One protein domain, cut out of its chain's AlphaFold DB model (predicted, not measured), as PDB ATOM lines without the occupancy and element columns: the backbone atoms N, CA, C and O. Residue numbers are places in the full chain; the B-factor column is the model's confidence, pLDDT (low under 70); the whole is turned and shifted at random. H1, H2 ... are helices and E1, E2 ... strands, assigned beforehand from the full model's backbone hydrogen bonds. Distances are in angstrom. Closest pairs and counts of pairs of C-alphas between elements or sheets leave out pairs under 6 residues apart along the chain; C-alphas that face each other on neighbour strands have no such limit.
ATOM      1  N   THR A  25      42.161  23.863  -7.765       92.00
ATOM      2  CA  THR A  25      42.293  25.249  -8.212       92.00
ATOM      3  C   THR A  25      42.654  25.270  -9.690       92.00
ATOM      4  O   THR A  25      43.564  24.556 -10.125       92.00
ATOM      5  N   ILE A  26      41.929  26.072 -10.470       93.25
ATOM      6  CA  ILE A  26      42.230  26.254 -11.887       93.25
ATOM      7  C   ILE A  26      43.372  27.261 -12.006       93.25
ATOM      8  O   ILE A  26      43.234  28.418 -11.620       93.25
ATOM      9  N   TYR A  27      44.499  26.817 -12.557       93.81
ATOM     10  CA  TYR A  27      45.607  27.708 -12.878       93.81
ATOM     11  C   TYR A  27      45.361  28.377 -14.228       93.81
ATOM     12  O   TYR A  27      45.269  27.699 -15.254       93.81
ATOM     13  N   VAL A  28      45.254  29.700 -14.215       92.75
ATOM     14  CA  VAL A  28      44.947  30.519 -15.389       92.75
ATOM     15  C   VAL A  28      46.249  31.101 -15.941       92.75
ATOM     16  O   VAL A  28      47.045  31.634 -15.170       92.75
ATOM     17  N   PRO A  29      46.540  30.966 -17.247       91.69
ATOM     18  CA  PRO A  29      47.727  31.588 -17.826       91.69
ATOM     19  C   PRO A  29      47.637  33.116 -17.740       91.69
ATOM     20  O   PRO A  29      46.555  33.668 -17.570       91.69
ATOM     21  N   ALA A  30      48.774  33.789 -17.906       89.69
ATOM     22  CA  ALA A  30      48.818  35.245 -17.933       89.69
ATOM     23  C   ALA A  30      47.853  35.821 -18.982       89.69
ATOM     24  O   ALA A  30      47.864  35.374 -20.136       89.69
ATOM     25  N   GLY A  31      47.038  36.796 -18.581       89.06
ATOM     26  CA  GLY A  31      46.001  37.367 -19.439       89.06
ATOM     27  C   GLY A  31      44.903  36.373 -19.856       89.06
ATOM     28  O   GLY A  31      44.333  36.487 -20.945       89.06
ATOM     29  N   GLY A  32      44.690  35.322 -19.068       93.19
ATOM     30  CA  GLY A  32      43.756  34.246 -19.368       93.19
ATOM     31  C   GLY A  32      42.425  34.370 -18.636       93.19
ATOM     32  O   GLY A  32      42.197  35.253 -17.811       93.19
ATOM     33  N   ASP A  33      41.556  33.406 -18.910       95.38
ATOM     34  CA  ASP A  33      40.294  33.239 -18.210       95.38
ATOM     35  C   ASP A  33      39.936  31.757 -18.040       95.38
ATOM     36  O   ASP A  33      40.482  30.878 -18.715       95.38
ATOM     37  N   THR A  34      39.019  31.470 -17.120       95.75
ATOM     38  CA  THR A  34      38.538  30.103 -16.870       95.75
ATOM     39  C   THR A  34      37.382  29.677 -17.773       95.75
ATOM     40  O   THR A  34      36.989  28.510 -17.738       95.75
ATOM     41  N   GLY A  35      36.763  30.597 -18.513       95.81
ATOM     42  CA  GLY A  35      35.375  30.452 -18.952       95.81
ATOM     43  C   GLY A  35      34.398  30.308 -17.772       95.81
ATOM     44  O   GLY A  35      34.799  30.366 -16.607       95.81
ATOM     45  N   TRP A  36      33.115  30.081 -18.072       97.50
ATOM     46  CA  TRP A  36      32.128  29.715 -17.051       97.50
ATOM     47  C   TRP A  36      32.416  28.325 -16.475       97.50
ATOM     48  O   TRP A  36      32.613  27.350 -17.205       97.50
ATOM     49  N   GLN A  37      32.401  28.247 -15.153       97.75
ATOM     50  CA  GLN A  37      32.577  27.054 -14.338       97.75
ATOM     51  C   GLN A  37      31.439  26.993 -13.318       97.75
ATOM     52  O   GLN A  37      30.964  28.026 -12.873       97.75
ATOM     53  N   THR A  38      31.043  25.802 -12.877       96.75
ATOM     54  CA  THR A  38      30.023  25.656 -11.821       96.75
ATOM     55  C   THR A  38      30.673  25.119 -10.563       96.75
ATOM     56  O   THR A  38      31.182  23.996 -10.594       96.75
ATOM     57  N   PHE A  39      30.652  25.855  -9.452       96.50
ATOM     58  CA  PHE A  39      31.029  25.358  -8.125       96.50
ATOM     59  C   PHE A  39      29.845  24.653  -7.452       96.50
ATOM     60  O   PHE A  39      28.691  25.013  -7.662       96.50
ATOM     61  N   SER A  40      30.119  23.629  -6.641       95.31
ATOM     62  CA  SER A  40      29.090  22.950  -5.851       95.31
ATOM     63  C   SER A  40      29.687  22.358  -4.577       95.31
ATOM     64  O   SER A  40      30.756  21.743  -4.634       95.31
ATOM     65  N   PHE A  41      28.983  22.543  -3.461       93.94
ATOM     66  CA  PHE A  41      29.345  22.087  -2.125       93.94
ATOM     67  C   PHE A  41      28.114  21.546  -1.395       93.94
ATOM     68  O   PHE A  41      27.086  22.220  -1.325       93.94
ATOM     69  N   THR A  42      28.221  20.341  -0.834       94.75
ATOM     70  CA  THR A  42      27.151  19.721  -0.042       94.75
ATOM     71  C   THR A  42      27.496  19.779   1.442       94.75
ATOM     72  O   THR A  42      28.543  19.283   1.865       94.75
ATOM     73  N   PHE A  43      26.589  20.340   2.239       94.12
ATOM     74  CA  PHE A  43      26.739  20.449   3.686       94.12
ATOM     75  C   PHE A  43      26.497  19.086   4.343       94.12
ATOM     76  O   PHE A  43      25.473  18.448   4.124       94.12
ATOM     77  N   LEU A  44      27.435  18.610   5.164       92.94
ATOM     78  CA  LEU A  44      27.323  17.300   5.837       92.94
ATOM     79  C   LEU A  44      26.483  17.340   7.115       92.94
ATOM     80  O   LEU A  44      26.088  16.299   7.635       92.94
ATOM     81  N   TYR A  45      26.273  18.544   7.631       95.12
ATOM     82  CA  TYR A  45      25.563  18.858   8.858       95.12
ATOM     83  C   TYR A  45      24.764  20.132   8.637       95.12
ATOM     84  O   TYR A  45      25.092  20.906   7.737       95.12
ATOM     85  N   ASP A  46      23.757  20.367   9.478       97.00
ATOM     86  CA  ASP A  46      23.030  21.632   9.449       97.00
ATOM     87  C   ASP A  46      24.023  22.771   9.702       97.00
ATOM     88  O   ASP A  46      24.725  22.785  10.717       97.00
ATOM     89  N   PHE A  47      24.106  23.702   8.765       98.12
ATOM     90  CA  PHE A  47      25.011  24.838   8.791       98.12
ATOM     91  C   PHE A  47      24.238  26.124   9.032       98.12
ATOM     92  O   PHE A  47      23.156  26.320   8.478       98.12
ATOM     93  N   SER A  48      24.839  27.024   9.806       98.25
ATOM     94  CA  SER A  48      24.448  28.427   9.867       98.25
ATOM     95  C   SER A  48      25.693  29.307   9.882       98.25
ATOM     96  O   SER A  48      26.624  29.052  10.656       98.25
ATOM     97  N   GLY A  49      25.707  30.331   9.032       98.12
ATOM     98  CA  GLY A  49      26.847  31.224   8.887       98.12
ATOM     99  C   GLY A  49      26.788  32.068   7.625       98.12
ATOM    100  O   GLY A  49      25.726  32.264   7.038       98.12
ATOM    101  N   ASP A  50      27.950  32.537   7.209       98.19
ATOM    102  CA  ASP A  50      28.129  33.454   6.102       98.19
ATOM    103  C   ASP A  50      28.885  32.763   4.961       98.19
ATOM    104  O   ASP A  50      29.733  31.887   5.172       98.19
ATOM    105  N   LEU A  51      28.564  33.166   3.733       98.38
ATOM    106  CA  LEU A  51      29.285  32.775   2.526       98.38
ATOM    107  C   LEU A  51      29.903  34.023   1.900       98.38
ATOM    108  O   LEU A  51      29.242  35.059   1.812       98.38
ATOM    109  N   THR A  52      31.150  33.931   1.446       98.38
ATOM    110  CA  THR A  52      31.868  35.072   0.861       98.38
ATOM    111  C   THR A  52      32.494  34.692  -0.469       98.38
ATOM    112  O   THR A  52      33.181  33.676  -0.570       98.38
ATOM    113  N   PHE A  53      32.301  35.538  -1.473       98.44
ATOM    114  CA  PHE A  53      33.038  35.489  -2.732       98.44
ATOM    115  C   PHE A  53      34.110  36.566  -2.733       98.44
ATOM    116  O   PHE A  53      33.885  37.656  -2.208       98.44
ATOM    117  N   LEU A  54      35.258  36.260  -3.326       97.38
ATOM    118  CA  LEU A  54      36.430  37.122  -3.311       97.38
ATOM    119  C   LEU A  54      37.147  37.068  -4.654       97.38
ATOM    120  O   LEU A  54      37.410  35.980  -5.168       97.38
ATOM    121  N   VAL A  55      37.557  38.236  -5.134       97.06
ATOM    122  CA  VAL A  55      38.635  38.397  -6.111       97.06
ATOM    123  C   VAL A  55      39.720  39.264  -5.489       97.06
ATOM    124  O   VAL A  55      39.406  40.203  -4.759       97.06
ATOM    125  N   SER A  56      40.982  38.928  -5.723       95.19
ATOM    126  CA  SER A  56      42.105  39.629  -5.114       95.19
ATOM    127  C   SER A  56      43.309  39.674  -6.029       95.19
ATOM    128  O   SER A  56      43.674  38.646  -6.605       95.19
ATOM    129  N   ASP A  57      43.987  40.815  -5.995       93.12
ATOM    130  CA  ASP A  57      45.337  40.967  -6.516       93.12
ATOM    131  C   ASP A  57      46.354  40.386  -5.533       93.12
ATOM    132  O   ASP A  57      46.119  40.323  -4.313       93.12
ATOM    133  N   TYR A  58      47.503  39.955  -6.050       91.69
ATOM    134  CA  TYR A  58      48.623  39.472  -5.250       91.69
ATOM    135  C   TYR A  58      49.924  40.182  -5.611       91.69
ATOM    136  O   TYR A  58      50.557  39.889  -6.620       91.69
ATOM    137  N   GLY A  59      50.425  41.004  -4.689       86.56
ATOM    138  CA  GLY A  59      51.761  41.589  -4.782       86.56
ATOM    139  C   GLY A  59      51.838  42.855  -5.633       86.56
ATOM    140  O   GLY A  59      52.885  43.505  -5.609       86.56
ATOM    141  N   ASP A  60      50.748  43.233  -6.302       84.06
ATOM    142  CA  ASP A  60      50.535  44.558  -6.873       84.06
ATOM    143  C   ASP A  60      49.055  44.988  -6.818       84.06
ATOM    144  O   ASP A  60      48.260  44.365  -6.118       84.06
ATOM    145  N   THR A  61      48.766  46.142  -7.424       80.69
ATOM    146  CA  THR A  61      47.460  46.840  -7.465       80.69
ATOM    147  C   THR A  61      47.246  47.545  -8.814       80.69
ATOM    148  O   THR A  61      46.456  48.480  -8.938       80.69
ATOM    149  N   VAL A  62      48.048  47.207  -9.829       82.12
ATOM    150  CA  VAL A  62      48.124  47.972 -11.084       82.12
ATOM    151  C   VAL A  62      47.242  47.357 -12.160       82.12
ATOM    152  O   VAL A  62      46.742  48.080 -13.025       82.12
ATOM    153  N   VAL A  63      47.097  46.038 -12.131       87.50
ATOM    154  CA  VAL A  63      46.454  45.243 -13.167       87.50
ATOM    155  C   VAL A  63      45.280  44.499 -12.548       87.50
ATOM    156  O   VAL A  63      45.413  43.914 -11.487       87.50
ATOM    157  N   SER A  64      44.122  44.556 -13.200       90.62
ATOM    158  CA  SER A  64      42.882  44.049 -12.624       90.62
ATOM    159  C   SER A  64      42.688  42.554 -12.855       90.62
ATOM    160  O   SER A  64      42.990  41.996 -13.910       90.62
ATOM    161  N   SER A  65      42.018  41.929 -11.908       94.44
ATOM    162  CA  SER A  65      41.436  40.605 -12.010       94.44
ATOM    163  C   SER A  65      39.951  40.682 -11.664       94.44
ATOM    164  O   SER A  65      39.501  41.457 -10.824       94.44
ATOM    165  N   TYR A  66      39.148  39.860 -12.325       96.69
ATOM    166  CA  TYR A  66      37.697  39.908 -12.240       96.69
ATOM    167  C   TYR A  66      37.137  38.550 -11.848       96.69
ATOM    168  O   TYR A  66      37.581  37.506 -12.335       96.69
ATOM    169  N   LEU A  67      36.103  38.576 -11.014       98.19
ATOM    170  CA  LEU A  67      35.269  37.420 -10.718       98.19
ATOM    171  C   LEU A  67      33.829  37.724 -11.121       98.19
ATOM    172  O   LEU A  67      33.190  38.621 -10.573       98.19
ATOM    173  N   LEU A  68      33.324  36.943 -12.069       98.69
ATOM    174  CA  LEU A  68      31.912  36.905 -12.424       98.69
ATOM    175  C   LEU A  68      31.210  35.830 -11.600       98.69
ATOM    176  O   LEU A  68      31.774  34.752 -11.405       98.69
ATOM    177  N   LEU A  69      29.990  36.112 -11.149       98.75
ATOM    178  CA  LEU A  69      29.148  35.183 -10.389       98.75
ATOM    179  C   LEU A  69      27.723  35.213 -10.922       98.75
ATOM    180  O   LEU A  69      27.184  36.294 -11.169       98.75
ATOM    181  N   ASP A  70      27.101  34.044 -11.029       98.69
ATOM    182  CA  ASP A  70      25.705  33.917 -11.437       98.69
ATOM    183  C   ASP A  70      25.076  32.592 -10.959       98.69
ATOM    184  O   ASP A  70      25.782  31.712 -10.454       98.69
ATOM    185  N   ASN A  71      23.754  32.447 -11.102       98.25
ATOM    186  CA  ASN A  71      23.010  31.198 -10.926       98.25
ATOM    187  C   ASN A  71      23.291  30.519  -9.570       98.25
ATOM    188  O   ASN A  71      23.571  29.317  -9.477       98.25
ATOM    189  N   LEU A  72      23.292  31.311  -8.489       98.50
ATOM    190  CA  LEU A  72      23.445  30.771  -7.140       98.50
ATOM    191  C   LEU A  72      22.220  29.894  -6.817       98.50
ATOM    192  O   LEU A  72      21.085  30.221  -7.156       98.50
ATOM    193  N   SER A  73      22.404  28.781  -6.109       97.94
ATOM    194  CA  SER A  73      21.276  27.921  -5.718       97.94
ATOM    195  C   SER A  73      20.521  28.432  -4.490       97.94
ATOM    196  O   SER A  73      19.394  28.005  -4.231       97.94
ATOM    197  N   ALA A  74      21.132  29.336  -3.722       97.44
ATOM    198  CA  ALA A  74      20.551  29.959  -2.541       97.44
ATOM    199  C   ALA A  74      21.107  31.373  -2.338       97.44
ATOM    200  O   ALA A  74      22.242  31.669  -2.701       97.44
ATOM    201  N   GLY A  75      20.304  32.255  -1.753       96.31
ATOM    202  CA  GLY A  75      20.641  33.664  -1.583       96.31
ATOM    203  C   GLY A  75      19.429  34.469  -1.112       96.31
ATOM    204  O   GLY A  75      18.450  33.884  -0.632       96.31
ATOM    205  N   PRO A  76      19.464  35.804  -1.236       96.19
ATOM    206  CA  PRO A  76      18.354  36.662  -0.865       96.19
ATOM    207  C   PRO A  76      17.113  36.346  -1.697       96.19
ATOM    208  O   PRO A  76      17.185  36.119  -2.905       96.19
ATOM    209  N   SER A  77      15.950  36.347  -1.046       94.44
ATOM    210  CA  SER A  77      14.688  35.989  -1.696       94.44
ATOM    211  C   SER A  77      14.416  36.878  -2.913       94.44
ATOM    212  O   SER A  77      14.313  38.097  -2.788       94.44
ATOM    213  N   GLY A  78      14.293  36.253  -4.087       93.50
ATOM    214  CA  GLY A  78      14.025  36.943  -5.349       93.50
ATOM    215  C   GLY A  78      15.240  37.613  -5.997       93.50
ATOM    216  O   GLY A  78      15.064  38.212  -7.051       93.50
ATOM    217  N   ASN A  79      16.439  37.502  -5.411       96.81
ATOM    218  CA  ASN A  79      17.667  38.071  -5.971       96.81
ATOM    219  C   ASN A  79      18.840  37.083  -6.004       96.81
ATOM    220  O   ASN A  79      19.986  37.504  -6.068       96.81
ATOM    221  N   THR A  80      18.575  35.777  -5.933       95.94
ATOM    222  CA  THR A  80      19.621  34.754  -5.833       95.94
ATOM    223  C   THR A  80      20.647  34.815  -6.979       95.94
ATOM    224  O   THR A  80      21.842  34.692  -6.728       95.94
ATOM    225  N   GLY A  81      20.195  35.048  -8.214       96.31
ATOM    226  CA  GLY A  81      21.036  35.274  -9.397       96.31
ATOM    227  C   GLY A  81      21.149  36.749  -9.792       96.31
ATOM    228  O   GLY A  81      21.257  37.056 -10.963       96.31
ATOM    229  N   PHE A  82      21.042  37.691  -8.847       98.44
ATOM    230  CA  PHE A  82      21.160  39.140  -9.122       98.44
ATOM    231  C   PHE A  82      20.061  39.738 -10.026       98.44
ATOM    232  O   PHE A  82      20.181  40.862 -10.513       98.44
ATOM    233  N   GLU A  83      18.952  39.018 -10.206       98.25
ATOM    234  CA  GLU A  83      17.878  39.349 -11.148       98.25
ATOM    235  C   GLU A  83      17.084  40.629 -10.826       98.25
ATOM    236  O   GLU A  83      16.312  41.110 -11.659       98.25
ATOM    237  N   LEU A  84      17.280  41.225  -9.644       98.19
ATOM    238  CA  LEU A  84      16.761  42.564  -9.341       98.19
ATOM    239  C   LEU A  84      17.592  43.685  -9.989       98.19
ATOM    240  O   LEU A  84      17.178  44.844  -9.949       98.19
ATOM    241  N   GLY A  85      18.731  43.356 -10.608       98.19
ATOM    242  CA  GLY A  85      19.649  44.317 -11.219       98.19
ATOM    243  C   GLY A  85      20.499  45.085 -10.201       98.19
ATOM    244  O   GLY A  85      21.094  46.104 -10.548       98.19
ATOM    245  N   ASP A  86      20.540  44.626  -8.949       98.44
ATOM    246  CA  ASP A  86      21.315  45.218  -7.862       98.44
ATOM    247  C   ASP A  86      21.727  44.176  -6.802       98.44
ATOM    248  O   ASP A  86      21.401  42.991  -6.881       98.44
ATOM    249  N   PHE A  87      22.456  44.630  -5.780       98.38
ATOM    250  CA  PHE A  87      22.917  43.804  -4.662       98.38
ATOM    251  C   PHE A  87      21.921  43.736  -3.493       98.38
ATOM    252  O   PHE A  87      22.333  43.526  -2.353       98.38
ATOM    253  N   THR A  88      20.612  43.907  -3.713       98.25
ATOM    254  CA  THR A  88      19.614  43.788  -2.638       98.25
ATOM    255  C   THR A  88      19.751  42.443  -1.919       98.25
ATOM    256  O   THR A  88      19.579  41.380  -2.518       98.25
ATOM    257  N   GLY A  89      20.062  42.501  -0.620       97.38
ATOM    258  CA  GLY A  89      20.281  41.336   0.244       97.38
ATOM    259  C   GLY A  89      21.713  40.787   0.271       97.38
ATOM    260  O   GLY A  89      21.988  39.897   1.070       97.38
ATOM    261  N   TYR A  90      22.618  41.334  -0.537       98.31
ATOM    262  CA  TYR A  90      24.056  41.081  -0.478       98.31
ATOM    263  C   TYR A  90      24.767  42.253   0.204       98.31
ATOM    264  O   TYR A  90      24.239  43.367   0.272       98.31
ATOM    265  N   ILE A  91      25.988  42.021   0.685       97.88
ATOM    266  CA  ILE A  91      26.858  43.087   1.199       97.88
ATOM    267  C   ILE A  91      28.105  43.145   0.308       97.88
ATOM    268  O   ILE A  91      29.010  42.327   0.482       97.88
ATOM    269  N   PRO A  92      28.155  44.063  -0.672       96.94
ATOM    270  CA  PRO A  92      29.350  44.276  -1.477       96.94
ATOM    271  C   PRO A  92      30.384  45.104  -0.708       96.94
ATOM    272  O   PRO A  92      30.040  46.131  -0.123       96.94
ATOM    273  N   LEU A  93      31.653  44.698  -0.757       94.75
ATOM    274  CA  LEU A  93      32.794  45.506  -0.331       94.75
ATOM    275  C   LEU A  93      33.804  45.602  -1.485       94.75
ATOM    276  O   LEU A  93      34.099  44.599  -2.128       94.75
ATOM    277  N   GLY A  94      34.353  46.792  -1.728       93.69
ATOM    278  CA  GLY A  94      35.246  47.045  -2.862       93.69
ATOM    279  C   GLY A  94      34.501  47.486  -4.125       93.69
ATOM    280  O   GLY A  94      33.403  48.050  -4.056       93.69
ATOM    281  N   VAL A  95      35.098  47.227  -5.284       94.25
ATOM    282  CA  VAL A  95      34.556  47.542  -6.608       94.25
ATOM    283  C   VAL A  95      33.711  46.372  -7.106       94.25
ATOM    284  O   VAL A  95      34.204  45.337  -7.550       94.25
ATOM    285  N   THR A  96      32.393  46.539  -7.026       96.00
ATOM    286  CA  THR A  96      31.425  45.518  -7.442       96.00
ATOM    287  C   THR A  96      30.304  46.140  -8.263       96.00
ATOM    288  O   THR A  96      29.944  47.306  -8.079       96.00
ATOM    289  N   SER A  97      29.726  45.369  -9.179       97.56
ATOM    290  CA  SER A  97      28.577  45.798  -9.978       97.56
ATOM    291  C   SER A  97      27.697  44.620 -10.386       97.56
ATOM    292  O   SER A  97      28.146  43.478 -10.413       97.56
ATOM    293  N   VAL A  98      26.438  44.911 -10.711       98.62
ATOM    294  CA  VAL A  98      25.533  43.968 -11.375       98.62
ATOM    295  C   VAL A  98      25.423  44.383 -12.838       98.62
ATOM    296  O   VAL A  98      25.143  45.544 -13.144       98.62
ATOM    297  N   VAL A  99      25.698  43.452 -13.747       98.69
ATOM    298  CA  VAL A  99      25.855  43.713 -15.185       98.69
ATOM    299  C   VAL A  99      25.057  42.712 -16.016       98.69
ATOM    300  O   VAL A  99      24.769  41.610 -15.569       98.69
ATOM    301  N   THR A 100      24.727  43.073 -17.256       98.56
ATOM    302  CA  THR A 100      24.038  42.180 -18.212       98.56
ATOM    303  C   THR A 100      25.003  41.466 -19.165       98.56
ATOM    304  O   THR A 100      24.604  40.618 -19.959       98.56
ATOM    305  N   SER A 101      26.272  41.872 -19.161       98.38
ATOM    306  CA  SER A 101      27.355  41.302 -19.963       98.38
ATOM    307  C   SER A 101      28.693  41.851 -19.483       98.38
ATOM    308  O   SER A 101      28.749  42.987 -19.010       98.38
ATOM    309  N   PHE A 102      29.767  41.101 -19.692       97.94
ATOM    310  CA  PHE A 102      31.134  41.556 -19.454       97.94
ATOM    311  C   PHE A 102      32.035  41.112 -20.603       97.94
ATOM    312  O   PHE A 102      31.931  39.981 -21.074       97.94
ATOM    313  N   THR A 103      32.925  41.986 -21.059       96.81
ATOM    314  CA  THR A 103      33.954  41.654 -22.049       96.81
ATOM    315  C   THR A 103      35.304  41.920 -21.413       96.81
ATOM    316  O   THR A 103      35.531  43.024 -20.921       96.81
ATOM    317  N   SER A 104      36.184  40.920 -21.428       91.25
ATOM    318  CA  SER A 104      37.520  41.049 -20.847       91.25
ATOM    319  C   SER A 104      38.286  42.201 -21.524       91.25
ATOM    320  O   SER A 104      38.384  42.209 -22.758       91.25
ATOM    321  N   PRO A 105      38.850  43.159 -20.762       88.50
ATOM    322  CA  PRO A 105      39.580  44.288 -21.349       88.50
ATOM    323  C   PRO A 105      40.846  43.877 -22.112       88.50
ATOM    324  O   PRO A 105      41.229  44.530 -23.083       88.50
ATOM    325  N   ILE A 106      41.465  42.764 -21.720       83.50
ATOM    326  CA  ILE A 106      42.701  42.230 -22.316       83.50
ATOM    327  C   ILE A 106      42.471  41.163 -23.385       83.50
ATOM    328  O   ILE A 106      43.300  40.986 -24.278       83.50
ATOM    329  N   ASN A 107      41.338  40.462 -23.321       85.19
ATOM    330  CA  ASN A 107      40.941  39.460 -24.291       85.19
ATOM    331  C   ASN A 107      39.541  39.813 -24.798       85.19
ATOM    332  O   ASN A 107      38.566  39.180 -24.398       85.19
ATOM    333  N   PRO A 108      39.410  40.772 -25.733       87.81
ATOM    334  CA  PRO A 108      38.103  41.212 -26.227       87.81
ATOM    335  C   PRO A 108      37.281  40.116 -26.920       87.81
ATOM    336  O   PRO A 108      36.112  40.324 -27.234       87.81
ATOM    337  N   SER A 109      37.890  38.957 -27.203       88.19
ATOM    338  CA  SER A 109      37.187  37.784 -27.732       88.19
ATOM    339  C   SER A 109      36.470  36.989 -26.633       88.19
ATOM    340  O   SER A 109      35.541  36.243 -26.938       88.19
ATOM    341  N   ALA A 110      36.885  37.144 -25.373       90.12
ATOM    342  CA  ALA A 110      36.213  36.595 -24.206       90.12
ATOM    343  C   ALA A 110      35.101  37.555 -23.763       90.12
ATOM    344  O   ALA A 110      35.343  38.612 -23.173       90.12
ATOM    345  N   SER A 111      33.865  37.174 -24.074       96.25
ATOM    346  CA  SER A 111      32.661  37.870 -23.637       96.25
ATOM    347  C   SER A 111      31.761  36.907 -22.881       96.25
ATOM    348  O   SER A 111      31.540  35.776 -23.313       96.25
ATOM    349  N   TYR A 112      31.203  37.396 -21.784       98.19
ATOM    350  CA  TYR A 112      30.339  36.658 -20.884       98.19
ATOM    351  C   TYR A 112      28.962  37.298 -20.881       98.19
ATOM    352  O   TYR A 112      28.820  38.522 -20.808       98.19
ATOM    353  N   THR A 113      27.956  36.445 -20.958       98.38
ATOM    354  CA  THR A 113      26.570  36.764 -20.630       98.38
ATOM    355  C   THR A 113      26.178  35.945 -19.401       98.38
ATOM    356  O   THR A 113      26.775  34.874 -19.215       98.38
ATOM    357  N   PRO A 114      25.194  36.409 -18.612       98.62
ATOM    358  CA  PRO A 114      24.609  35.635 -17.519       98.62
ATOM    359  C   PRO A 114      24.282  34.196 -17.947       98.62
ATOM    360  O   PRO A 114      23.853  33.956 -19.085       98.62
ATOM    361  N   THR A 115      24.563  33.232 -17.071       98.50
ATOM    362  CA  THR A 115      24.212  31.814 -17.235       98.50
ATOM    363  C   THR A 115      22.762  31.543 -16.846       98.50
ATOM    364  O   THR A 115      22.171  30.580 -17.344       98.50
ATOM    365  N   GLU A 116      22.166  32.415 -16.034       97.75
ATOM    366  CA  GLU A 116      20.740  32.474 -15.739       97.75
ATOM    367  C   GLU A 116      20.216  33.895 -15.996       97.75
ATOM    368  O   GLU A 116      20.944  34.872 -15.900       97.75
ATOM    369  N   GLY A 117      18.935  34.024 -16.348       97.50
ATOM    370  CA  GLY A 117      18.271  35.320 -16.258       97.50
ATOM    371  C   GLY A 117      18.852  36.421 -17.152       97.50
ATOM    372  O   GLY A 117      19.092  36.209 -18.345       97.50
ATOM    373  N   SER A 118      18.953  37.636 -16.606       98.31
ATOM    374  CA  SER A 118      19.394  38.845 -17.322       98.31
ATOM    375  C   SER A 118      20.584  39.547 -16.681       98.31
ATOM    376  O   SER A 118      21.172  40.418 -17.332       98.31
ATOM    377  N   TYR A 119      20.932  39.212 -15.442       98.69
ATOM    378  CA  TYR A 119      21.957  39.905 -14.676       98.69
ATOM    379  C   TYR A 119      22.961  38.920 -14.077       98.69
ATOM    380  O   TYR A 119      22.653  37.770 -13.831       98.69
ATOM    381  N   MET A 120      24.182  39.389 -13.846       98.75
ATOM    382  CA  MET A 120      25.226  38.663 -13.124       98.75
ATOM    383  C   MET A 120      26.028  39.651 -12.279       98.75
ATOM    384  O   MET A 120      26.068  40.848 -12.588       98.75
ATOM    385  N   ALA A 121      26.695  39.172 -11.235       98.69
ATOM    386  CA  ALA A 121      27.609  40.005 -10.463       98.69
ATOM    387  C   ALA A 121      29.007  40.018 -11.089       98.69
ATOM    388  O   ALA A 121      29.494  39.006 -11.592       98.69
ATOM    389  N   LEU A 122      29.655  41.175 -11.011       98.31
ATOM    390  CA  LEU A 122      31.046  41.416 -11.366       98.31
ATOM    391  C   LEU A 122      31.753  42.001 -10.144       98.31
ATOM    392  O   LEU A 122      31.363  43.059  -9.644       98.31
ATOM    393  N   LEU A 123      32.792  41.315  -9.680       97.75
ATOM    394  CA  LEU A 123      33.752  41.814  -8.703       97.75
ATOM    395  C   LEU A 123      35.046  42.134  -9.454       97.75
ATOM    396  O   LEU A 123      35.494  41.324 -10.265       97.75
ATOM    397  N   ASP A 124      35.632  43.288  -9.166       95.19
ATOM    398  CA  ASP A 124      36.874  43.780  -9.766       95.19
ATOM    399  C   ASP A 124      37.912  43.971  -8.658       95.19
ATOM    400  O   ASP A 124      37.604  44.573  -7.627       95.19
ATOM    401  N   SER A 125      39.111  43.420  -8.816       93.19
ATOM    402  CA  SER A 125      40.186  43.607  -7.843       93.19
ATOM    403  C   SER A 125      40.869  44.970  -7.949       93.19
ATOM    404  O   SER A 125      41.525  45.362  -6.986       93.19
ATOM    405  N   TYR A 126      40.655  45.710  -9.047       82.19
ATOM    406  CA  TYR A 126      41.276  47.007  -9.295       82.19
ATOM    407  C   TYR A 126      41.079  47.979  -8.137       82.19
ATOM    408  O   TYR A 126      39.948  48.336  -7.782       82.19
ATOM    409  N   ASP A 127      42.194  48.495  -7.628       66.12
ATOM    410  CA  ASP A 127      42.184  49.560  -6.643       66.12
ATOM    411  C   ASP A 127      42.635  50.896  -7.247       66.12
ATOM    412  O   ASP A 127      43.803  51.140  -7.543       66.12
ATOM    413  N   GLY A 128      41.664  51.795  -7.404       58.16
ATOM    414  CA  GLY A 128      41.876  53.222  -7.627       58.16
ATOM    415  C   GLY A 128      41.542  54.082  -6.398       58.16
ATOM    416  O   GLY A 128      41.065  55.195  -6.604       58.16
ATOM    417  N   ASP A 129      41.752  53.572  -5.172       59.91
ATOM    418  CA  ASP A 129      41.414  54.093  -3.820       59.91
ATOM    419  C   ASP A 129      40.124  53.521  -3.163       59.91
ATOM    420  O   ASP A 129      39.617  54.080  -2.182       59.91
ATOM    421  N   THR A 130      39.556  52.420  -3.663       66.88
ATOM    422  CA  THR A 130      38.303  51.822  -3.148       66.88
ATOM    423  C   THR A 130      38.339  50.312  -2.906       66.88
ATOM    424  O   THR A 130      37.321  49.758  -2.484       66.88
ATOM    425  N   GLY A 131      39.466  49.643  -3.156       70.25
ATOM    426  CA  GLY A 131      39.655  48.224  -2.856       70.25
ATOM    427  C   GLY A 131      39.586  47.922  -1.355       70.25
ATOM    428  O   GLY A 131      39.774  48.789  -0.496       70.25
ATOM    429  N   VAL A 132      39.277  46.673  -1.016       88.94
ATOM    430  CA  VAL A 132      39.365  46.164   0.358       88.94
ATOM    431  C   VAL A 132      40.680  45.422   0.499       88.94
ATOM    432  O   VAL A 132      40.978  44.563  -0.324       88.94
ATOM    433  N   SER A 133      41.420  45.671   1.579       91.50
ATOM    434  CA  SER A 133      42.627  44.889   1.836       91.50
ATOM    435  C   SER A 133      42.295  43.415   2.074       91.50
ATOM    436  O   SER A 133      41.513  43.062   2.963       91.50
ATOM    437  N   THR A 134      42.946  42.546   1.310       92.56
ATOM    438  CA  THR A 134      42.780  41.084   1.340       92.56
ATOM    439  C   THR A 134      43.992  40.390   1.962       92.56
ATOM    440  O   THR A 134      44.141  39.169   1.867       92.56
ATOM    441  N   SER A 135      44.856  41.133   2.664       92.06
ATOM    442  CA  SER A 135      46.110  40.617   3.231       92.06
ATOM    443  C   SER A 135      45.920  39.447   4.196       92.06
ATOM    444  O   SER A 135      46.760  38.552   4.271       92.06
ATOM    445  N   ALA A 136      44.803  39.420   4.931       90.19
ATOM    446  CA  ALA A 136      44.451  38.306   5.816       90.19
ATOM    447  C   ALA A 136      44.189  36.991   5.054       90.19
ATOM    448  O   ALA A 136      44.314  35.913   5.631       90.19
ATOM    449  N   LEU A 137      43.871  37.091   3.763       90.31
ATOM    450  CA  LEU A 137      43.576  35.998   2.836       90.31
ATOM    451  C   LEU A 137      44.746  35.759   1.869       90.31
ATOM    452  O   LEU A 137      44.607  35.083   0.853       90.31
ATOM    453  N   GLY A 138      45.917  36.328   2.168       90.94
ATOM    454  CA  GLY A 138      47.124  36.184   1.363       90.94
ATOM    455  C   GLY A 138      47.139  37.006   0.077       90.94
ATOM    456  O   GLY A 138      48.032  36.774  -0.725       90.94
ATOM    457  N   GLY A 139      46.191  37.925  -0.125       92.44
ATOM    458  CA  GLY A 139      46.201  38.893  -1.224       92.44
ATOM    459  C   GLY A 139      46.797  40.244  -0.828       92.44
ATOM    460  O   GLY A 139      47.415  40.379   0.230       92.44
ATOM    461  N   THR A 140      46.644  41.243  -1.690       92.00
ATOM    462  CA  THR A 140      46.982  42.647  -1.401       92.00
ATOM    463  C   THR A 140      45.702  43.451  -1.238       92.00
ATOM    464  O   THR A 140      45.342  43.765  -0.099       92.00
ATOM    465  N   ASP A 141      44.975  43.643  -2.336       92.19
ATOM    466  CA  ASP A 141      43.684  44.320  -2.380       92.19
ATOM    467  C   ASP A 141      42.709  43.556  -3.280       92.19
ATOM    468  O   ASP A 141      43.097  42.668  -4.045       92.19
ATOM    469  N   GLY A 142      41.417  43.834  -3.131       94.75
ATOM    470  CA  GLY A 142      40.397  43.183  -3.931       94.75
ATOM    471  C   GLY A 142      38.973  43.590  -3.583       94.75
ATOM    472  O   GLY A 142      38.724  44.594  -2.909       94.75
ATOM    473  N   SER A 143      38.034  42.757  -4.018       96.25
ATOM    474  CA  SER A 143      36.601  42.960  -3.807       96.25
ATOM    475  C   SER A 143      35.939  41.704  -3.271       96.25
ATOM    476  O   SER A 143      36.305  40.580  -3.625       96.25
ATOM    477  N   LEU A 144      34.942  41.905  -2.412       97.00
ATOM    478  CA  LEU A 144      34.224  40.847  -1.720       97.00
ATOM    479  C   LEU A 144      32.719  41.020  -1.877       97.00
ATOM    480  O   LEU A 144      32.192  42.133  -1.897       97.00
ATOM    481  N   LEU A 145      32.014  39.897  -1.913       98.12
ATOM    482  CA  LEU A 145      30.561  39.862  -1.881       98.12
ATOM    483  C   LEU A 145      30.111  38.875  -0.808       98.12
ATOM    484  O   LEU A 145      30.385  37.678  -0.912       98.12
ATOM    485  N   TYR A 146      29.418  39.377   0.212       97.75
ATOM    486  CA  TYR A 146      28.952  38.568   1.335       97.75
ATOM    487  C   TYR A 146      27.469  38.223   1.221       97.75
ATOM    488  O   TYR A 146      26.628  39.062   0.882       97.75
ATOM    489  N   LEU A 147      27.170  36.992   1.615       97.69
ATOM    490  CA  LEU A 147      25.851  36.466   1.929       97.69
ATOM    491  C   LEU A 147      25.822  36.138   3.419       97.69
ATOM    492  O   LEU A 147      26.409  35.141   3.843       97.69
ATOM    493  N   SER A 148      25.157  36.973   4.210       97.12
ATOM    494  CA  SER A 148      25.126  36.802   5.662       97.12
ATOM    495  C   SER A 148      23.917  36.007   6.144       97.12
ATOM    496  O   SER A 148      22.812  36.155   5.620       97.12
ATOM    497  N   GLY A 149      24.107  35.224   7.204       96.31
ATOM    498  CA  GLY A 149      23.021  34.523   7.896       96.31
ATOM    499  C   GLY A 149      22.379  33.410   7.071       96.31
ATOM    500  O   GLY A 149      21.189  33.126   7.225       96.31
ATOM    501  N   MET A 150      23.158  32.783   6.198       97.88
ATOM    502  CA  MET A 150      22.745  31.621   5.429       97.88
ATOM    503  C   MET A 150      22.531  30.416   6.348       97.88
ATOM    504  O   MET A 150      23.196  30.252   7.375       97.88
ATOM    505  N   SER A 151      21.593  29.553   5.966       97.75
ATOM    506  CA  SER A 151      21.312  28.300   6.657       97.75
ATOM    507  C   SER A 151      21.095  27.203   5.631       97.75
ATOM    508  O   SER A 151      20.308  27.387   4.707       97.75
ATOM    509  N   PHE A 152      21.750  26.064   5.835       97.75
ATOM    510  CA  PHE A 152      21.593  24.879   4.994       97.75
ATOM    511  C   PHE A 152      21.361  23.667   5.882       97.75
ATOM    512  O   PHE A 152      22.057  23.489   6.881       97.75
ATOM    513  N   ALA A 153      20.386  22.836   5.542       97.50
ATOM    514  CA  ALA A 153      20.200  21.560   6.214       97.50
ATOM    515  C   ALA A 153      21.274  20.552   5.775       97.50
ATOM    516  O   ALA A 153      21.829  20.619   4.676       97.50
ATOM    517  N   SER A 154      21.538  19.566   6.626       95.69
ATOM    518  CA  SER A 154      22.384  18.424   6.293       95.69
ATOM    519  C   SER A 154      21.926  17.759   4.989       95.69
ATOM    520  O   SER A 154      20.798  17.280   4.876       95.69
ATOM    521  N   GLY A 155      22.842  17.643   4.032       95.50
ATOM    522  CA  GLY A 155      22.622  17.069   2.707       95.50
ATOM    523  C   GLY A 155      22.182  18.076   1.645       95.50
ATOM    524  O   GLY A 155      22.101  17.697   0.476       95.50
ATOM    525  N   GLU A 156      21.917  19.335   2.006       97.00
ATOM    526  CA  GLU A 156      21.661  20.387   1.024       97.00
ATOM    527  C   GLU A 156      22.943  20.792   0.298       97.00
ATOM    528  O   GLU A 156      24.050  20.737   0.841       97.00
ATOM    529  N   THR A 157      22.771  21.207  -0.955       96.12
ATOM    530  CA  THR A 157      23.864  21.605  -1.834       96.12
ATOM    531  C   THR A 157      23.752  23.082  -2.175       96.12
ATOM    532  O   THR A 157      22.749  23.527  -2.736       96.12
ATOM    533  N   PHE A 158      24.823  23.819  -1.904       97.31
ATOM    534  CA  PHE A 158      25.039  25.152  -2.442       97.31
ATOM    535  C   PHE A 158      25.834  25.063  -3.747       97.31
ATOM    536  O   PHE A 158      26.815  24.321  -3.836       97.31
ATOM    537  N   SER A 159      25.417  25.793  -4.772       97.44
ATOM    538  CA  SER A 159      26.119  25.884  -6.052       97.44
ATOM    539  C   SER A 159      25.998  27.276  -6.639       97.44
ATOM    540  O   SER A 159      25.089  28.014  -6.278       97.44
ATOM    541  N   PHE A 160      26.914  27.609  -7.539       98.44
ATOM    542  CA  PHE A 160      26.906  28.849  -8.306       98.44
ATOM    543  C   PHE A 160      27.780  28.692  -9.546       98.44
ATOM    544  O   PHE A 160      28.724  27.890  -9.549       98.44
ATOM    545  N   ASP A 161      27.487  29.479 -10.570       98.56
ATOM    546  CA  ASP A 161      28.348  29.640 -11.728       98.56
ATOM    547  C   ASP A 161      29.330  30.789 -11.487       98.56
ATOM    548  O   ASP A 161      29.010  31.796 -10.856       98.56
ATOM    549  N   TRP A 162      30.562  30.619 -11.953       98.56
ATOM    550  CA  TRP A 162      31.626  31.599 -11.805       98.56
ATOM    551  C   TRP A 162      32.562  31.609 -13.009       98.56
ATOM    552  O   TRP A 162      32.745  30.593 -13.682       98.56
ATOM    553  N   ALA A 163      33.192  32.750 -13.257       97.94
ATOM    554  CA  ALA A 163      34.314  32.860 -14.180       97.94
ATOM    555  C   ALA A 163      35.362  33.802 -13.588       97.94
ATOM    556  O   ALA A 163      35.023  34.884 -13.116       97.94
ATOM    557  N   PHE A 164      36.626  33.386 -13.615       97.38
ATOM    558  CA  PHE A 164      37.753  34.231 -13.236       97.38
ATOM    559  C   PHE A 164      38.502  34.672 -14.488       97.38
ATOM    560  O   PHE A 164      38.798  33.855 -15.365       97.38
ATOM    561  N   ILE A 165      38.797  35.962 -14.555       96.19
ATOM    562  CA  ILE A 165      39.532  36.611 -15.635       96.19
ATOM    563  C   ILE A 165      40.669  37.369 -14.971       96.19
ATOM    564  O   ILE A 165      40.415  38.141 -14.058       96.19
ATOM    565  N   THR A 166      41.900  37.175 -15.417       92.81
ATOM    566  CA  THR A 166      43.055  37.876 -14.848       92.81
ATOM    567  C   THR A 166      43.800  38.599 -15.941       92.81
ATOM    568  O   THR A 166      44.115  38.002 -16.973       92.81
ATOM    569  N   GLU A 167      44.079  39.881 -15.731       89.38
ATOM    570  CA  GLU A 167      44.963  40.642 -16.611       89.38
ATOM    571  C   GLU A 167      46.442  40.421 -16.300       89.38
ATOM    572  O   GLU A 167      47.318  40.830 -17.070       89.38
ATOM    573  N   ASP A 168      46.715  39.723 -15.204       83.75
ATOM    574  CA  ASP A 168      48.023  39.691 -14.599       83.75
ATOM    575  C   ASP A 168      48.898  38.544 -15.119       83.75
ATOM    576  O   ASP A 168      48.500  37.686 -15.919       83.75
ATOM    577  N   TYR A 169      50.158  38.573 -14.708       81.62
ATOM    578  CA  TYR A 169      51.222  37.699 -15.134       81.62
ATOM    579  C   TYR A 169      52.188  37.412 -13.976       81.62
ATOM    580  O   TYR A 169      52.350  38.192 -13.043       81.62
ATOM    581  N   PRO A 170      52.933  36.300 -14.045       82.69
ATOM    582  CA  PRO A 170      53.946  35.990 -13.045       82.69
ATOM    583  C   PRO A 170      54.947  37.136 -12.822       82.69
ATOM    584  O   PRO A 170      55.487  37.665 -13.796       82.69
ATOM    585  N   PRO A 171      55.311  37.463 -11.568       86.62
ATOM    586  CA  PRO A 171      55.185  36.642 -10.357       86.62
ATOM    587  C   PRO A 171      53.891  36.846  -9.558       86.62
ATOM    588  O   PRO A 171      53.743  36.235  -8.492       86.62
ATOM    589  N   TYR A 172      53.008  37.706 -10.044       89.50
ATOM    590  CA  TYR A 172      51.768  38.049  -9.384       89.50
ATOM    591  C   TYR A 172      50.755  36.919  -9.579       89.50
ATOM    592  O   TYR A 172      50.764  36.186 -10.572       89.50
ATOM    593  N   GLN A 173      50.020  36.650  -8.513       90.25
ATOM    594  CA  GLN A 173      49.273  35.411  -8.294       90.25
ATOM    595  C   GLN A 173      47.846  35.725  -7.882       90.25
ATOM    596  O   GLN A 173      47.339  35.180  -6.898       90.25
ATOM    597  N   ASP A 174      47.221  36.616  -8.636       93.25
ATOM    598  CA  ASP A 174      45.833  36.982  -8.434       93.25
ATOM    599  C   ASP A 174      44.957  35.746  -8.393       93.25
ATOM    600  O   ASP A 174      45.239  34.712  -9.017       93.25
ATOM    601  N   PHE A 175      43.893  35.843  -7.614       96.00
ATOM    602  CA  PHE A 175      43.067  34.691  -7.338       96.00
ATOM    603  C   PHE A 175      41.618  35.062  -7.091       96.00
ATOM    604  O   PHE A 175      41.278  36.152  -6.631       96.00
ATOM    605  N   ALA A 176      40.773  34.065  -7.317       97.69
ATOM    606  CA  ALA A 176      39.402  34.050  -6.852       97.69
ATOM    607  C   ALA A 176      39.222  32.968  -5.787       97.69
ATOM    608  O   ALA A 176      39.765  31.860  -5.894       97.69
ATOM    609  N   ALA A 177      38.426  33.272  -4.767       97.50
ATOM    610  CA  ALA A 177      38.112  32.335  -3.701       97.50
ATOM    611  C   ALA A 177      36.637  32.389  -3.297       97.50
ATOM    612  O   ALA A 177      35.944  33.391  -3.476       97.50
ATOM    613  N   PHE A 178      36.187  31.282  -2.718       97.75
ATOM    614  CA  PHE A 178      34.908  31.152  -2.039       97.75
ATOM    615  C   PHE A 178      35.151  30.695  -0.601       97.75
ATOM    616  O   PHE A 178      35.899  29.744  -0.375       97.75
ATOM    617  N   ILE A 179      34.548  31.377   0.369       97.06
ATOM    618  CA  ILE A 179      34.774  31.147   1.798       97.06
ATOM    619  C   ILE A 179      33.448  30.821   2.476       97.06
ATOM    620  O   ILE A 179      32.436  31.480   2.232       97.06
ATOM    621  N   ILE A 180      33.478  29.820   3.351       97.12
ATOM    622  CA  ILE A 180      32.383  29.431   4.240       97.12
ATOM    623  C   ILE A 180      32.846  29.682   5.675       97.12
ATOM    624  O   ILE A 180      33.819  29.074   6.124       97.12
ATOM    625  N   GLU A 181      32.137  30.534   6.409       97.38
ATOM    626  CA  GLU A 181      32.420  30.829   7.817       97.38
ATOM    627  C   GLU A 181      31.148  30.676   8.650       97.38
ATOM    628  O   GLU A 181      30.093  31.185   8.289       97.38
ATOM    629  N   GLY A 182      31.207  29.973   9.780       97.56
ATOM    630  CA  GLY A 182      30.027  29.807  10.628       97.56
ATOM    631  C   GLY A 182      30.126  28.641  11.590       97.56
ATOM    632  O   GLY A 182      31.156  28.418  12.229       97.56
ATOM    633  N   SER A 183      29.042  27.873  11.706       97.00
ATOM    634  CA  SER A 183      29.025  26.666  12.531       97.00
ATOM    635  C   SER A 183      28.146  25.547  11.977       97.00
ATOM    636  O   SER A 183      27.082  25.789  11.410       97.00
ATOM    637  N   TYR A 184      28.584  24.309  12.208       97.00
ATOM    638  CA  TYR A 184      27.800  23.094  12.001       97.00
ATOM    639  C   TYR A 184      27.115  22.661  13.298       97.00
ATOM    640  O   TYR A 184      27.754  22.614  14.354       97.00
ATOM    641  N   SER A 185      25.849  22.260  13.222       96.19
ATOM    642  CA  SER A 185      25.128  21.609  14.320       96.19
ATOM    643  C   SER A 185      25.313  20.094  14.250       96.19
ATOM    644  O   SER A 185      24.972  19.457  13.255       96.19
ATOM    645  N   LEU A 186      25.867  19.497  15.310       93.00
ATOM    646  CA  LEU A 186      26.235  18.078  15.308       93.00
ATOM    647  C   LEU A 186      25.092  17.163  15.788       93.00
ATOM    648  O   LEU A 186      24.343  17.520  16.708       93.00
ATOM    649  N   PRO A 187      25.003  15.923  15.266       89.94
ATOM    650  CA  PRO A 187      24.112  14.908  15.813       89.94
ATOM    651  C   PRO A 187      24.457  14.611  17.280       89.94
ATOM    652  O   PRO A 187      25.580  14.226  17.599       89.94
ATOM    653  N   GLY A 188      23.482  14.762  18.180       90.25
ATOM    654  CA  GLY A 188      23.682  14.600  19.629       90.25
ATOM    655  C   GLY A 188      23.875  15.911  20.399       90.25
ATOM    656  O   GLY A 188      24.007  15.872  21.623       90.25
ATOM    657  N   GLY A 189      23.811  17.051  19.707       90.56
ATOM    658  CA  GLY A 189      23.902  18.386  20.290       90.56
ATOM    659  C   GLY A 189      25.320  18.957  20.263       90.56
ATOM    660  O   GLY A 189      26.310  18.231  20.225       90.56
ATOM    661  N   GLY A 190      25.401  20.288  20.300       94.38
ATOM    662  CA  GLY A 190      26.647  21.045  20.189       94.38
ATOM    663  C   GLY A 190      26.865  21.644  18.801       94.38
ATOM    664  O   GLY A 190      26.193  21.288  17.833       94.38
ATOM    665  N   THR A 191      27.817  22.570  18.737       95.44
ATOM    666  CA  THR A 191      28.177  23.322  17.532       95.44
ATOM    667  C   THR A 191      29.674  23.201  17.275       95.44
ATOM    668  O   THR A 191      30.471  23.295  18.212       95.44
ATOM    669  N   LEU A 192      30.059  23.020  16.016       94.50
ATOM    670  CA  LEU A 192      31.450  23.030  15.568       94.50
ATOM    671  C   LEU A 192      31.679  24.295  14.730       94.50
ATOM    672  O   LEU A 192      30.994  24.435  13.717       94.50
ATOM    673  N   PRO A 193      32.587  25.213  15.113       94.38
ATOM    674  CA  PRO A 193      32.927  26.339  14.250       94.38
ATOM    675  C   PRO A 193      33.554  25.832  12.949       94.38
ATOM    676  O   PRO A 193      34.330  24.872  12.967       94.38
ATOM    677  N   VAL A 194      33.228  26.484  11.840       94.56
ATOM    678  CA  VAL A 194      33.767  26.181  10.515       94.56
ATOM    679  C   VAL A 194      34.361  27.438   9.894       94.56
ATOM    680  O   VAL A 194      33.779  28.518   9.975       94.56
ATOM    681  N   TYR A 195      35.527  27.257   9.288       94.50
ATOM    682  CA  TYR A 195      36.144  28.187   8.357       94.50
ATOM    683  C   TYR A 195      36.755  27.340   7.241       94.50
ATOM    684  O   TYR A 195      37.678  26.559   7.491       94.50
ATOM    685  N   GLU A 196      36.211  27.445   6.037       93.31
ATOM    686  CA  GLU A 196      36.674  26.712   4.862       93.31
ATOM    687  C   GLU A 196      36.882  27.691   3.711       93.31
ATOM    688  O   GLU A 196      35.985  28.454   3.364       93.31
ATOM    689  N   GLU A 197      38.067  27.653   3.107       93.88
ATOM    690  CA  GLU A 197      38.425  28.484   1.963       93.88
ATOM    691  C   GLU A 197      38.687  27.599   0.745       93.88
ATOM    692  O   GLU A 197      39.510  26.680   0.778       93.88
ATOM    693  N   TYR A 198      38.001  27.908  -0.349       94.38
ATOM    694  CA  TYR A 198      38.102  27.223  -1.627       94.38
ATOM    695  C   TYR A 198      38.711  28.167  -2.660       94.38
ATOM    696  O   TYR A 198      38.055  29.092  -3.135       94.38
ATOM    697  N   ARG A 199      39.967  27.912  -3.042       94.56
ATOM    698  CA  ARG A 199      40.635  28.616  -4.147       94.56
ATOM    699  C   ARG A 199      40.051  28.148  -5.475       94.56
ATOM    700  O   ARG A 199      40.332  27.028  -5.908       94.56
ATOM    701  N   LEU A 200      39.246  29.003  -6.099       94.25
ATOM    702  CA  LEU A 200      38.560  28.712  -7.358       94.25
ATOM    703  C   LEU A 200      39.556  28.728  -8.520       94.25
ATOM    704  O   LEU A 200      39.698  27.742  -9.247       94.25
ATOM    705  N   ALA A 201      40.292  29.831  -8.640       94.75
ATOM    706  CA  ALA A 201      41.295  30.035  -9.670       94.75
ATOM    707  C   ALA A 201      42.455  30.888  -9.158       94.75
ATOM    708  O   ALA A 201      42.301  31.634  -8.189       94.75
ATOM    709  N   GLN A 202      43.604  30.756  -9.817       92.62
ATOM    710  CA  GLN A 202      44.810  31.522  -9.525       92.62
ATOM    711  C   GLN A 202      45.674  31.671 -10.784       92.62
ATOM    712  O   GLN A 202      45.719  30.751 -11.605       92.62
ATOM    713  N   VAL A 203      46.402  32.780 -10.934       86.56
ATOM    714  CA  VAL A 203      47.393  32.928 -12.017       86.56
ATOM    715  C   VAL A 203      48.476  31.850 -11.902       86.56
ATOM    716  O   VAL A 203      49.055  31.606 -10.840       86.56
ATOM    717  N   ALA A 204      48.757  31.173 -13.011       85.88
ATOM    718  CA  ALA A 204      49.742  30.108 -13.088       85.88
ATOM    719  C   ALA A 204      51.163  30.664 -12.928       85.88
ATOM    720  O   ALA A 204      51.639  31.423 -13.773       85.88
ATOM    721  N   LEU A 205      51.894  30.209 -11.908       81.12
ATOM    722  CA  LEU A 205      53.338  30.417 -11.871       81.12
ATOM    723  C   LEU A 205      54.012  29.563 -12.959       81.12
ATOM    724  O   LEU A 205      53.682  28.381 -13.088       81.12
ATOM    725  N   PRO A 206      54.993  30.096 -13.711       71.69
ATOM    726  CA  PRO A 206      55.803  29.280 -14.590       71.69
ATOM    727  C   PRO A 206      56.501  28.266 -13.695       71.69
ATOM    728  O   PRO A 206      57.189  28.658 -12.747       71.69
ATOM    729  N   GLU A 207      56.329  26.971 -13.975       69.19
ATOM    730  CA  GLU A 207      57.131  25.971 -13.282       69.19
ATOM    731  C   GLU A 207      58.598  26.378 -13.431       69.19
ATOM    732  O   GLU A 207      59.058  26.632 -14.554       69.19
ATOM    733  N   PRO A 208      59.347  26.510 -12.324       62.62
ATOM    734  CA  PRO A 208      60.699  27.002 -12.423       62.62
ATOM    735  C   PRO A 208      61.465  26.006 -13.294       62.62
ATOM    736  O   PRO A 208      61.470  24.804 -13.018       62.62
ATOM    737  N   ALA A 209      62.106  26.499 -14.360       62.12
ATOM    738  CA  ALA A 209      62.799  25.688 -15.367       62.12
ATOM    739  C   ALA A 209      63.823  24.702 -14.765       62.12
ATOM    740  O   ALA A 209      64.256  23.758 -15.423       62.12
ATOM    741  N   THR A 210      64.180  24.875 -13.492       59.97
ATOM    742  CA  THR A 210      64.855  23.885 -12.651       59.97
ATOM    743  C   THR A 210      64.191  22.509 -12.621       59.97
ATOM    744  O   THR A 210      64.929  21.536 -12.561       59.97
ATOM    745  N   LEU A 211      62.865  22.363 -12.704       60.22
ATOM    746  CA  LEU A 211      62.230  21.034 -12.767       60.22
ATOM    747  C   LEU A 211      62.561  20.317 -14.084       60.22
ATOM    748  O   LEU A 211      62.956  19.150 -14.076       60.22
ATOM    749  N   VAL A 212      62.526  21.045 -15.202       63.91
ATOM    750  CA  VAL A 212      62.978  20.550 -16.513       63.91
ATOM    751  C   VAL A 212      64.489  20.283 -16.508       63.91
ATOM    752  O   VAL A 212      64.951  19.280 -17.058       63.91
ATOM    753  N   LEU A 213      65.282  21.130 -15.844       64.75
ATOM    754  CA  LEU A 213      66.733  20.965 -15.728       64.75
ATOM    755  C   LEU A 213      67.119  19.748 -14.865       64.75
ATOM    756  O   LEU A 213      68.011  18.988 -15.235       64.75
ATOM    757  N   VAL A 214      66.432  19.513 -13.744       70.00
ATOM    758  CA  VAL A 214      66.656  18.348 -12.869       70.00
ATOM    759  C   VAL A 214      66.186  17.067 -13.558       70.00
ATOM    760  O   VAL A 214      66.917  16.075 -13.560       70.00
ATOM    761  N   GLY A 215      65.024  17.095 -14.218       65.88
ATOM    762  CA  GLY A 215      64.536  15.970 -15.015       65.88
ATOM    763  C   GLY A 215      65.507  15.597 -16.138       65.88
ATOM    764  O   GLY A 215      65.934  14.446 -16.238       65.88
ATOM    765  N   SER A 216      65.936  16.572 -16.944       71.44
ATOM    766  CA  SER A 216      66.884  16.347 -18.047       71.44
ATOM    767  C   SER A 216      68.280  15.926 -17.568       71.44
ATOM    768  O   SER A 216      68.906  15.064 -18.193       71.44
ATOM    769  N   GLY A 217      68.744  16.436 -16.424       69.56
ATOM    770  CA  GLY A 217      69.999  16.020 -15.794       69.56
ATOM    771  C   GLY A 217      70.003  14.550 -15.356       69.56
ATOM    772  O   GLY A 217      70.994  13.845 -15.567       69.56
ATOM    773  N   LEU A 218      68.885  14.046 -14.820       68.56
ATOM    774  CA  LEU A 218      68.746  12.634 -14.434       68.56
ATOM    775  C   LEU A 218      68.746  11.695 -15.652       68.56
ATOM    776  O   LEU A 218      69.403  10.651 -15.621       68.56
ATOM    777  N   PHE A 219      68.088  12.079 -16.752       62.69
ATOM    778  CA  PHE A 219      68.140  11.311 -18.004       62.69
ATOM    779  C   PHE A 219      69.535  11.329 -18.646       62.69
ATOM    780  O   PHE A 219      69.987  10.304 -19.165       62.69
TER     781      PHE A 219
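What this domain is: This is residues 25 to 219 of the 229 residues of the protein "PEP-CTERM sorting domain-containing protein" of Thermosulfuriphilus ammonigenes (UniProt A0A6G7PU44). Two twisted sheets lie face to face as a sandwich, one of six strands and one of five, and a short helix, H1, sticks out from this body on residues 207 to 219. The strands make a jelly roll, one long hairpin wound over both sheets in four nested antiparallel pairs: E3 with E10, E4 with E9, E5 with E8, and E6 with E7. The printed part has 195 residues with eleven named strands, E1 to E11, then H1; the larger sheet, E1 E11 E10 E3 E8 E5, is mixed, and the smaller, E2 E9 E4 E7 E6, is all antiparallel. The class is mostly strand, with under half of the residues in named elements. The whole is compact, with a radius of gyration of the C-alphas of 18.1 A and spans of 58 by 41 by 30 A.

How they stand to each other: In the larger sheet, edge strand E1, residues 26 to 28, is parallel to E11, residues 191 to 203, with N 28 and O 202 within hydrogen-bond range at 2.9 A. E11 and E10, residues 175 to 185, form a hairpin, with N 180 and O 196 at 2.9 A. E10 is antiparallel to E3, residues 46 to 56, with N 50 and O 181 at 2.8 A. E3 is antiparallel to E8, residues 141 to 152, with N 147 and O 51 at 2.8 A. E8 is antiparallel to edge strand E5, residues 91 to 93, with N 144 and O 93 at 2.8 A. E3 bends by 56 degrees at residue 49, and E8 by 66 degrees at residue 149. In the smaller sheet, edge strand E2, residues 37 to 42, is the neighbour of E9, residues 157 to 166, with N 39 and O 160 at 2.8 A. E9 is the neighbour of E4, residues 65 to 70, with N 66 and O 165 at 2.8 A. E4 is the neighbour of E7, residues 120 to 124, with N 67 and O 123 at 2.9 A. E7 and edge strand E6, residues 95 to 99, form a hairpin, with N 122 and O 97 at 2.8 A. The strands of the two sheets stand at 28 degrees; between them, the closest C-alphas of E3 and E4 are those of Val 55 and Leu 67, 5.8 A apart. H1, residues 210 to 219, is not on either sheet, and every O i to N i+4 pair in it is within hydrogen-bond range.

Where its parts are: E1 begins at C-alpha 26, (42.230, 26.254, -11.887). E11 is 36.5 A long, E10 31.0 A, E8 30.3 A, E3 30.0 A and E9 28.3 A. H1, 14.1 A long, ends at C-alpha 219, (68.140, 11.311, -18.004).

The domain as a whole: The C-alphas farthest apart, those of Gly 78 and Phe 219, are 61.2 A apart. The printed part has no cut. The links E4 to E5, E6 to E7 and E7 to E8 are long. The pLDDT is under 70 at residues 127 to 130, 207 to 213, 215 and 217 to 219.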